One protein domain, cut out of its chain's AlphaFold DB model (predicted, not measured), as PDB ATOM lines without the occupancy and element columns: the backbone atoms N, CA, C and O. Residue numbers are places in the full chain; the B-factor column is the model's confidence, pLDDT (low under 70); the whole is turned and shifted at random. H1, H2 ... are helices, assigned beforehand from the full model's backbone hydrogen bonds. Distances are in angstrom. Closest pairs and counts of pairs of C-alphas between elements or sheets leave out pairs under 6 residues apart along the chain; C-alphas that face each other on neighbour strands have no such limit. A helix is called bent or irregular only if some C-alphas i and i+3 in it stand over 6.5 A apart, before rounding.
ATOM      1  N   GLN A   6     -11.907  35.185 -10.458       95.62
ATOM      2  CA  GLN A   6     -12.590  33.886 -10.432       95.62
ATOM      3  C   GLN A   6     -11.737  32.845  -9.707       95.62
ATOM      4  O   GLN A   6     -12.236  32.126  -8.839       95.62
ATOM      5  N   LYS A   7     -10.431  32.812  -9.995       94.75
ATOM      6  CA  LYS A   7      -9.495  31.935  -9.285       94.75
ATOM      7  C   LYS A   7      -9.370  32.308  -7.805       94.75
ATOM      8  O   LYS A   7      -9.426  31.416  -6.959       94.75
ATOM      9  N   LEU A   8      -9.304  33.606  -7.483       95.00
ATOM     10  CA  LEU A   8      -9.320  34.101  -6.100       95.00
ATOM     11  C   LEU A   8     -10.559  33.612  -5.337       95.00
ATOM     12  O   LEU A   8     -10.449  33.083  -4.235       95.00
ATOM     13  N   GLN A   9     -11.740  33.767  -5.939       94.88
ATOM     14  CA  GLN A   9     -13.010  33.351  -5.349       94.88
ATOM     15  C   GLN A   9     -13.046  31.844  -5.069       94.88
ATOM     16  O   GLN A   9     -13.467  31.436  -3.987       94.88
ATOM     17  N   SER A  10     -12.579  31.022  -6.014       96.12
ATOM     18  CA  SER A  10     -12.518  29.569  -5.833       96.12
ATOM     19  C   SER A  10     -11.632  29.177  -4.650       96.12
ATOM     20  O   SER A  10     -12.037  28.341  -3.847       96.12
ATOM     21  N   LEU A  11     -10.445  29.782  -4.524       94.50
ATOM     22  CA  LEU A  11      -9.503  29.477  -3.442       94.50
ATOM     23  C   LEU A  11     -10.055  29.891  -2.073       94.50
ATOM     24  O   LEU A  11     -10.042  29.088  -1.141       94.50
ATOM     25  N   LEU A  12     -10.624  31.099  -1.976       93.81
ATOM     26  CA  LEU A  12     -11.270  31.581  -0.751       93.81
ATOM     27  C   LEU A  12     -12.439  30.678  -0.331       93.81
ATOM     28  O   LEU A  12     -12.601  30.371   0.848       93.81
ATOM     29  N   TRP A  13     -13.256  30.211  -1.280       94.56
ATOM     30  CA  TRP A  13     -14.348  29.284  -0.973       94.56
ATOM     31  C   TRP A  13     -13.863  27.910  -0.514       94.56
ATOM     32  O   TRP A  13     -14.439  27.368   0.429       94.56
ATOM     33  N   SER A  14     -12.811  27.362  -1.125       92.38
ATOM     34  CA  SER A  14     -12.194  26.107  -0.683       92.38
ATOM     35  C   SER A  14     -11.620  26.217   0.732       92.38
ATOM     36  O   SER A  14     -11.801  25.307   1.541       92.38
ATOM     37  N   GLU A  15     -10.975  27.333   1.066       91.62
ATOM     38  CA  GLU A  15     -10.451  27.586   2.411       91.62
ATOM     39  C   GLU A  15     -11.578  27.701   3.447       91.62
ATOM     40  O   GLU A  15     -11.571  26.988   4.453       91.62
ATOM     41  N   VAL A  16     -12.606  28.509   3.165       91.81
ATOM     42  CA  VAL A  16     -13.778  28.655   4.043       91.81
ATOM     43  C   VAL A  16     -14.515  27.325   4.220       91.81
ATOM     44  O   VAL A  16     -14.987  27.028   5.319       91.81
ATOM     45  N   ALA A  17     -14.630  26.513   3.168       91.31
ATOM     46  CA  ALA A  17     -15.266  25.202   3.239       91.31
ATOM     47  C   ALA A  17     -14.462  24.219   4.103       91.31
ATOM     48  O   ALA A  17     -15.047  23.563   4.965       91.31
ATOM     49  N   ALA A  18     -13.138  24.153   3.927       89.19
ATOM     50  CA  ALA A  18     -12.265  23.293   4.726       89.19
ATOM     51  C   ALA A  18     -12.252  23.704   6.207       89.19
ATOM     52  O   ALA A  18     -12.317  22.837   7.076       89.19
ATOM     53  N   TRP A  19     -12.255  25.013   6.491       88.62
ATOM     54  CA  TRP A  19     -12.379  25.539   7.850       88.62
ATOM     55  C   TRP A  19     -13.724  25.170   8.489       88.62
ATOM     56  O   TRP A  19     -13.762  24.659   9.604       88.62
ATOM     57  N   LYS A  20     -14.839  25.352   7.766       89.12
ATOM     58  CA  LYS A  20     -16.180  24.979   8.254       89.12
ATOM     59  C   LYS A  20     -16.343  23.477   8.488       89.12
ATOM     60  O   LYS A  20     -17.118  23.090   9.357       89.12
ATOM     61  N   ALA A  21     -15.665  22.650   7.697       89.00
ATOM     62  CA  ALA A  21     -15.712  21.196   7.803       89.00
ATOM     63  C   ALA A  21     -14.725  20.623   8.838       89.00
ATOM     64  O   ALA A  21     -14.662  19.404   8.972       89.00
ATOM     65  N   ASP A  22     -13.943  21.474   9.520       84.50
ATOM     66  CA  ASP A  22     -12.821  21.078  10.388       84.50
ATOM     67  C   ASP A  22     -11.878  20.062   9.704       84.50
ATOM     68  O   ASP A  22     -11.387  19.094  10.288       84.50
ATOM     69  N   CYS A  23     -11.669  20.252   8.397       82.56
ATOM     70  CA  CYS A  23     -10.896  19.349   7.557       82.56
ATOM     71  C   CYS A  23      -9.439  19.813   7.484       82.56
ATOM     72  O   CYS A  23      -9.165  20.969   7.165       82.56
ATOM     73  N   ALA A  24      -8.483  18.896   7.674       81.94
ATOM     74  CA  ALA A  24      -7.042  19.181   7.630       81.94
ATOM     75  C   ALA A  24      -6.532  19.728   6.276       81.94
ATOM     76  O   ALA A  24      -5.391  20.187   6.186       81.94
ATOM     77  N   GLU A  25      -7.365  19.705   5.233       85.25
ATOM     78  CA  GLU A  25      -7.090  20.313   3.928       85.25
ATOM     79  C   GLU A  25      -6.977  21.842   3.978       85.25
ATOM     80  O   GLU A  25      -6.399  22.423   3.060       85.25
ATOM     81  N   TRP A  26      -7.440  22.497   5.056       84.38
ATOM     82  CA  TRP A  26      -7.335  23.953   5.207       84.38
ATOM     83  C   TRP A  26      -5.894  24.450   5.031       84.38
ATOM     84  O   TRP A  26      -5.689  25.451   4.363       84.38
ATOM     85  N   LYS A  27      -4.886  23.696   5.501       85.94
ATOM     86  CA  LYS A  27      -3.463  24.049   5.333       85.94
ATOM     87  C   LYS A  27      -3.034  24.124   3.867       85.94
ATOM     88  O   LYS A  27      -2.376  25.080   3.477       85.94
ATOM     89  N   ARG A  28      -3.439  23.142   3.051       88.88
ATOM     90  CA  ARG A  28      -3.138  23.131   1.607       88.88
ATOM     91  C   ARG A  28      -3.847  24.274   0.889       88.88
ATOM     92  O   ARG A  28      -3.277  24.870  -0.017       88.88
ATOM     93  N   ASN A  29      -5.074  24.584   1.306       89.06
ATOM     94  CA  ASN A  29      -5.844  25.686   0.737       89.06
ATOM     95  C   ASN A  29      -5.215  27.042   1.088       89.06
ATOM     96  O   ASN A  29      -5.088  27.882   0.202       89.06
ATOM     97  N   THR A  30      -4.748  27.229   2.327       88.50
ATOM     98  CA  THR A  30      -4.021  28.435   2.746       88.50
ATOM     99  C   THR A  30      -2.682  28.576   2.012       88.50
ATOM    100  O   THR A  30      -2.358  29.667   1.557       88.50
ATOM    101  N   GLU A  31      -1.922  27.491   1.816       91.25
ATOM    102  CA  GLU A  31      -0.680  27.507   1.019       91.25
ATOM    103  C   GLU A  31      -0.943  27.891  -0.446       91.25
ATOM    104  O   GLU A  31      -0.274  28.774  -0.980       91.25
ATOM    105  N   ALA A  32      -1.958  27.290  -1.077       92.88
ATOM    106  CA  ALA A  32      -2.345  27.607  -2.451       92.88
ATOM    107  C   ALA A  32      -2.854  29.052  -2.600       92.88
ATOM    108  O   ALA A  32      -2.605  29.695  -3.623       92.88
ATOM    109  N   LEU A  33      -3.557  29.575  -1.589       93.06
ATOM    110  CA  LEU A  33      -3.981  30.972  -1.548       93.06
ATOM    111  C   LEU A  33      -2.774  31.904  -1.401       93.06
ATOM    112  O   LEU A  33      -2.664  32.860  -2.163       93.06
ATOM    113  N   GLN A  34      -1.844  31.607  -0.492       92.69
ATOM    114  CA  GLN A  34      -0.624  32.393  -0.297       92.69
ATOM    115  C   GLN A  34       0.228  32.436  -1.574       92.69
ATOM    116  O   GLN A  34       0.664  33.508  -1.989       92.69
ATOM    117  N   GLU A  35       0.424  31.292  -2.236       94.06
ATOM    118  CA  GLU A  35       1.141  31.208  -3.513       94.06
ATOM    119  C   GLU A  35       0.441  32.028  -4.606       94.06
ATOM    120  O   GLU A  35       1.092  32.745  -5.364       94.06
ATOM    121  N   PHE A  36      -0.893  31.963  -4.673       94.75
ATOM    122  CA  PHE A  36      -1.676  32.715  -5.652       94.75
ATOM    123  C   PHE A  36      -1.635  34.233  -5.424       94.75
ATOM    124  O   PHE A  36      -1.633  34.997  -6.391       94.75
ATOM    125  N   LEU A  37      -1.616  34.674  -4.165       93.12
ATOM    126  CA  LEU A  37      -1.557  36.089  -3.801       93.12
ATOM    127  C   LEU A  37      -0.142  36.681  -3.907       93.12
ATOM    128  O   LEU A  37       0.005  37.886  -4.130       93.12
ATOM    129  N   GLY A  38       0.893  35.842  -3.807       93.19
ATOM    130  CA  GLY A  38       2.291  36.247  -3.907       93.19
ATOM    131  C   GLY A  38       2.706  37.144  -2.741       93.19
ATOM    132  O   GLY A  38       2.674  36.730  -1.586       93.19
ATOM    133  N   GLU A  39       3.118  38.377  -3.045       91.94
ATOM    134  CA  GLU A  39       3.537  39.357  -2.030       91.94
ATOM    135  C   GLU A  39       2.360  40.031  -1.314       91.94
ATOM    136  O   GLU A  39       2.558  40.639  -0.264       91.94
ATOM    137  N   LYS A  40       1.147  39.940  -1.870       92.81
ATOM    138  CA  LYS A  40      -0.023  40.621  -1.318       92.81
ATOM    139  C   LYS A  40      -0.705  39.791  -0.248       92.81
ATOM    140  O   LYS A  40      -0.847  38.576  -0.378       92.81
ATOM    141  N   THR A  41      -1.226  40.455   0.772       92.88
ATOM    142  CA  THR A  41      -2.109  39.807   1.747       92.88
ATOM    143  C   THR A  41      -3.553  39.762   1.241       92.88
ATOM    144  O   THR A  41      -3.968  40.542   0.377       92.88
ATOM    145  N   VAL A  42      -4.365  38.862   1.810       91.38
ATOM    146  CA  VAL A  42      -5.818  38.812   1.550       91.38
ATOM    147  C   VAL A  42      -6.472  40.166   1.851       91.38
ATOM    148  O   VAL A  42      -7.378  40.592   1.139       91.38
ATOM    149  N   GLU A  43      -5.995  40.859   2.885       93.25
ATOM    150  CA  GLU A  43      -6.502  42.160   3.323       93.25
ATOM    151  C   GLU A  43      -6.205  43.260   2.298       93.25
ATOM    152  O   GLU A  43      -7.103  44.020   1.935       93.25
ATOM    153  N   GLU A  44      -4.982  43.316   1.767       94.56
ATOM    154  CA  GLU A  44      -4.605  44.266   0.712       94.56
ATOM    155  C   GLU A  44      -5.430  44.042  -0.557       94.56
ATOM    156  O   GLU A  44      -5.969  44.985  -1.135       94.56
ATOM    157  N   VAL A  45      -5.602  42.779  -0.951       94.44
ATOM    158  CA  VAL A  45      -6.441  42.393  -2.091       94.44
ATOM    159  C   VAL A  45      -7.905  42.762  -1.852       94.44
ATOM    160  O   VAL A  45      -8.562  43.263  -2.763       94.44
ATOM    161  N   ALA A  46      -8.423  42.578  -0.635       93.81
ATOM    162  CA  ALA A  46      -9.779  42.983  -0.280       93.81
ATOM    163  C   ALA A  46      -9.965  44.508  -0.362       93.81
ATOM    164  O   ALA A  46     -10.962  44.974  -0.918       93.81
ATOM    165  N   LEU A  47      -9.002  45.293   0.129       96.25
ATOM    166  CA  LEU A  47      -9.026  46.755   0.031       96.25
ATOM    167  C   LEU A  47      -8.955  47.232  -1.425       96.25
ATOM    168  O   LEU A  47      -9.714  48.123  -1.816       96.25
ATOM    169  N   GLU A  48      -8.102  46.618  -2.247       94.69
ATOM    170  CA  GLU A  48      -8.026  46.903  -3.682       94.69
ATOM    171  C   GLU A  48      -9.343  46.581  -4.403       94.69
ATOM    172  O   GLU A  48      -9.818  47.396  -5.195       94.69
ATOM    173  N   LEU A  49      -9.970  45.438  -4.098       95.12
ATOM    174  CA  LEU A  49     -11.269  45.055  -4.666       95.12
ATOM    175  C   LEU A  49     -12.388  46.014  -4.246       95.12
ATOM    176  O   LEU A  49     -13.235  46.363  -5.067       95.12
ATOM    177  N   LEU A  50     -12.398  46.474  -2.992       95.62
ATOM    178  CA  LEU A  50     -13.359  47.473  -2.517       95.62
ATOM    179  C   LEU A  50     -13.176  48.819  -3.229       95.62
ATOM    180  O   LEU A  50     -14.160  49.439  -3.645       95.62
ATOM    181  N   ALA A  51     -11.929  49.259  -3.410       96.31
ATOM    182  CA  ALA A  51     -11.619  50.476  -4.149       96.31
ATOM    183  C   ALA A  51     -12.035  50.366  -5.624       96.31
ATOM    184  O   ALA A  51     -12.654  51.289  -6.160       96.31
ATOM    185  N   GLU A  52     -11.755  49.231  -6.269       96.00
ATOM    186  CA  GLU A  52     -12.173  48.971  -7.645       96.00
ATOM    187  C   GLU A  52     -13.700  48.944  -7.774       96.00
ATOM    188  O   GLU A  52     -14.241  49.600  -8.659       96.00
ATOM    189  N   ASN A  53     -14.413  48.275  -6.863       95.81
ATOM    190  CA  ASN A  53     -15.878  48.260  -6.852       95.81
ATOM    191  C   ASN A  53     -16.467  49.665  -6.716       95.81
ATOM    192  O   ASN A  53     -17.410  50.006  -7.426       95.81
ATOM    193  N   LYS A  54     -15.890  50.516  -5.860       97.19
ATOM    194  CA  LYS A  54     -16.312  51.917  -5.742       97.19
ATOM    195  C   LYS A  54     -16.103  52.683  -7.051       97.19
ATOM    196  O   LYS A  54     -16.982  53.430  -7.469       97.19
ATOM    197  N   GLN A  55     -14.961  52.491  -7.713       96.44
ATOM    198  CA  GLN A  55     -14.701  53.109  -9.017       96.44
ATOM    199  C   GLN A  55     -15.649  52.594 -10.104       96.44
ATOM    200  O   GLN A  55     -16.102  53.378 -10.935       96.44
ATOM    201  N   LEU A  56     -15.951  51.295 -10.110       96.12
ATOM    202  CA  LEU A  56     -16.907  50.696 -11.038       96.12
ATOM    203  C   LEU A  56     -18.323  51.229 -10.801       96.12
ATOM    204  O   LEU A  56     -18.991  51.548 -11.777       96.12
ATOM    205  N   GLY A  57     -18.737  51.411  -9.544       97.31
ATOM    206  CA  GLY A  57     -20.008  52.052  -9.193       97.31
ATOM    207  C   GLY A  57     -20.110  53.471  -9.751       97.31
ATOM    208  O   GLY A  57     -21.026  53.769 -10.504       97.31
ATOM    209  N   LEU A  58     -19.096  54.313  -9.518       96.31
ATOM    210  CA  LEU A  58     -19.066  55.676 -10.071       96.31
ATOM    211  C   LEU A  58     -19.120  55.701 -11.607       96.31
ATOM    212  O   LEU A  58     -19.759  56.572 -12.199       96.31
ATOM    213  N   LYS A  59     -18.444  54.755 -12.269       96.56
ATOM    214  CA  LYS A  59     -18.503  54.616 -13.731       96.56
ATOM    215  C   LYS A  59     -19.884  54.168 -14.204       96.56
ATOM    216  O   LYS A  59     -20.336  54.663 -15.231       96.56
ATOM    217  N   ALA A  60     -20.524  53.250 -13.483       96.56
ATOM    218  CA  ALA A  60     -21.875  52.796 -13.788       96.56
ATOM    219  C   ALA A  60     -22.870  53.958 -13.675       96.56
ATOM    220  O   ALA A  60     -23.558  54.241 -14.651       96.56
ATOM    221  N   ASP A  61     -22.835  54.707 -12.572       96.81
ATOM    222  CA  ASP A  61     -23.692  55.879 -12.352       96.81
ATOM    223  C   ASP A  61     -23.481  56.944 -13.440       96.81
ATOM    224  O   ASP A  61     -24.429  57.480 -14.016       96.81
ATOM    225  N   SER A  62     -22.218  57.226 -13.785       96.56
ATOM    226  CA  SER A  62     -21.888  58.171 -14.856       96.56
ATOM    227  C   SER A  62     -22.401  57.705 -16.221       96.56
ATOM    228  O   SER A  62     -22.822  58.534 -17.030       96.56
ATOM    229  N   LEU A  63     -22.355  56.401 -16.494       96.19
ATOM    230  CA  LEU A  63     -22.833  55.816 -17.742       96.19
ATOM    231  C   LEU A  63     -24.364  55.817 -17.813       96.19
ATOM    232  O   LEU A  63     -24.920  56.082 -18.877       96.19
ATOM    233  N   GLU A  64     -25.049  55.569 -16.699       96.81
ATOM    234  CA  GLU A  64     -26.504  55.704 -16.602       96.81
ATOM    235  C   GLU A  64     -26.954  57.148 -16.829       96.81
ATOM    236  O   GLU A  64     -27.863  57.388 -17.625       96.81
ATOM    237  N   PHE A  65     -26.265  58.117 -16.223       96.25
ATOM    238  CA  PHE A  65     -26.540  59.535 -16.449       96.25
ATOM    239  C   PHE A  65     -26.347  59.937 -17.918       96.25
ATOM    240  O   PHE A  65     -27.207  60.597 -18.500       96.25
ATOM    241  N   ALA A  66     -25.243  59.511 -18.542       96.00
ATOM    242  CA  ALA A  66     -24.983  59.793 -19.952       96.00
ATOM    243  C   ALA A  66     -26.069  59.198 -20.862       96.00
ATOM    244  O   ALA A  66     -26.565  59.883 -21.754       96.00
ATOM    245  N   LYS A  67     -26.494  57.951 -20.604       95.38
ATOM    246  CA  LYS A  67     -27.606  57.314 -21.328       95.38
ATOM    247  C   LYS A  67     -28.898  58.109 -21.194       95.38
ATOM    248  O   LYS A  67     -29.541  58.384 -22.203       95.38
ATOM    249  N   TRP A  68     -29.260  58.486 -19.971       96.50
ATOM    250  CA  TRP A  68     -30.459  59.276 -19.714       96.50
ATOM    251  C   TRP A  68     -30.416  60.623 -20.450       96.50
ATOM    252  O   TRP A  68     -31.374  60.990 -21.128       96.50
ATOM    253  N   SER A  69     -29.280  61.325 -20.402       95.38
ATOM    254  CA  SER A  69     -29.114  62.600 -21.105       95.38
ATOM    255  C   SER A  69     -29.222  62.452 -22.626       95.38
ATOM    256  O   SER A  69     -29.841  63.301 -23.264       95.38
ATOM    257  N   CYS A  70     -28.649  61.399 -23.217       92.06
ATOM    258  CA  CYS A  70     -28.782  61.136 -24.653       92.06
ATOM    259  C   CYS A  70     -30.237  60.868 -25.047       92.06
ATOM    260  O   CYS A  70     -30.713  61.454 -26.015       92.06
ATOM    261  N   GLN A  71     -30.961  60.061 -24.268       91.38
ATOM    262  CA  GLN A  71     -32.380  59.784 -24.516       91.38
ATOM    263  C   GLN A  71     -33.231  61.056 -24.477       91.38
ATOM    264  O   GLN A  71     -34.138  61.229 -25.289       91.38
ATOM    265  N   GLU A  72     -32.956  61.957 -23.535       93.69
ATOM    266  CA  GLU A  72     -33.708  63.205 -23.436       93.69
ATOM    267  C   GLU A  72     -33.382  64.158 -24.595       93.69
ATOM    268  O   GLU A  72     -34.286  64.765 -25.174       93.69
ATOM    269  N   ASN A  73     -32.115  64.213 -25.018       90.50
ATOM    270  CA  ASN A  73     -31.712  64.956 -26.210       90.50
ATOM    271  C   ASN A  73     -32.361  64.393 -27.484       90.50
ATOM    272  O   ASN A  73     -32.843  65.163 -28.309       90.50
ATOM    273  N   GLU A  74     -32.433  63.070 -27.643       89.56
ATOM    274  CA  GLU A  74     -33.115  62.429 -28.776       89.56
ATOM    275  C   GLU A  74     -34.602  62.785 -28.829       89.56
ATOM    276  O   GLU A  74     -35.121  63.114 -29.897       89.56
ATOM    277  N   LYS A  75     -35.295  62.793 -27.683       89.81
ATOM    278  CA  LYS A  75     -36.690  63.255 -27.620       89.81
ATOM    279  C   LYS A  75     -36.821  64.715 -28.040       89.81
ATOM    280  O   LYS A  75     -37.752  65.044 -28.770       89.81
ATOM    281  N   ALA A  76     -35.905  65.581 -27.606       90.50
ATOM    282  CA  ALA A  76     -35.908  66.993 -27.981       90.50
ATOM    283  C   ALA A  76     -35.666  67.191 -29.489       90.50
ATOM    284  O   ALA A  76     -36.373  67.977 -30.118       90.50
ATOM    285  N   ILE A  77     -34.732  66.439 -30.081       90.06
ATOM    286  CA  ILE A  77     -34.460  66.420 -31.529       90.06
ATOM    287  C   ILE A  77     -35.721  66.010 -32.300       90.06
ATOM    288  O   ILE A  77     -36.146  66.728 -33.206       90.06
ATOM    289  N   ARG A  78     -36.378  64.918 -31.881       89.50
ATOM    290  CA  ARG A  78     -37.643  64.469 -32.488       89.50
ATOM    291  C   ARG A  78     -38.749  65.512 -32.348       89.50
ATOM    292  O   ARG A  78     -39.462  65.777 -33.309       89.50
ATOM    293  N   ALA A  79     -38.888  66.131 -31.175       89.69
ATOM    294  CA  ALA A  79     -39.887  67.173 -30.934       89.69
ATOM    295  C   ALA A  79     -39.643  68.436 -31.780       89.69
ATOM    296  O   ALA A  79     -40.597  69.100 -32.176       89.69
ATOM    297  N   ALA A  80     -38.381  68.744 -32.091       91.00
ATOM    298  CA  ALA A  80     -38.002  69.804 -33.021       91.00
ATOM    299  C   ALA A  80     -38.247  69.438 -34.501       91.00
ATOM    300  O   ALA A  80     -38.057  70.283 -35.374       91.00
ATOM    301  N   GLY A  81     -38.687  68.208 -34.791       88.69
ATOM    302  CA  GLY A  81     -38.952  67.727 -36.147       88.69
ATOM    303  C   GLY A  81     -37.697  67.306 -36.909       88.69
ATOM    304  O   GLY A  81     -37.736  67.216 -38.133       88.69
TER     305      GLY A  81
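This is residues 6 to 81 of the 153 residues of an uncharacterized protein of Pseudomonas fluorescens R124 (UniProt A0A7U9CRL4). A short helical hairpin, H1 and H2 side by side, makes a small head at one end, and one long helix, H3, sticks out from it as an arm, with residues 46 to 81 standing free. The arm makes most of the length of the whole. The printed part has 76 residues with three named helices, in the order H1, H2, H3, and no named strand; the class is all helix. The whole is extended, with a radius of gyration of the C-alphas of 22.3 A, and its C-alphas span 72 by 26 by 15 A.

The printed part begins with H1, residues 6 to 20, and a tight link of 5 residues joins it to H2, residues 26 to 37. H1 and H2 touch, with 14 pairs of C-alphas within 8 A, and their closest C-alphas are those of Ala 18 and Trp 26, 5.0 A apart. Their lines stand at a shallow tilt of 23 degrees and they run opposite ways, a helical hairpin with centres 9.5 A apart. A tight link of 4 residues leads on to H3, residues 42 to 79. H2 and H3 meet only through their link. H1 and H3 are apart, with no C-alpha of the one within 8 A of the other, and H3 touches no helix. In H1, H2 and H3 every pair of O of residue i and N of residue i+4 is within hydrogen-bond range.

H1 starts at Gln 6, whose C-alpha is at (-12.590, 33.886, -10.432), and reaches Lys 20, 21.0 A from first to last C-alpha. H2 runs from Trp 26, with its C-alpha at (-7.335, 23.953, 5.207), to Leu 37, and is 16.2 A long from first to last C-alpha. H3 is the longest helix, with 38 residues and 55.0 A from first to last C-alpha. It begins at Val 42, C-alpha at (-5.818, 38.812, 1.550), and ends at Ala 79, C-alpha at (-39.887, 67.173, -30.934). None of the three helices is bent or irregular.

The outline is a rod, and the two C-alphas farthest apart are those of Ala 24, in the link between H1 and H2, and Gly 81, at 72.7 A. Residues 46 to 81, of which 46 to 79 belong to H3, stand free; the body without them has 40 residues, spans 27 by 17 by 15 A and has a radius of gyration of 9.9 A. The printed part has no cut, and neither link is long. The mean pLDDT of the printed part is 92.7, and no printed residue is under 70.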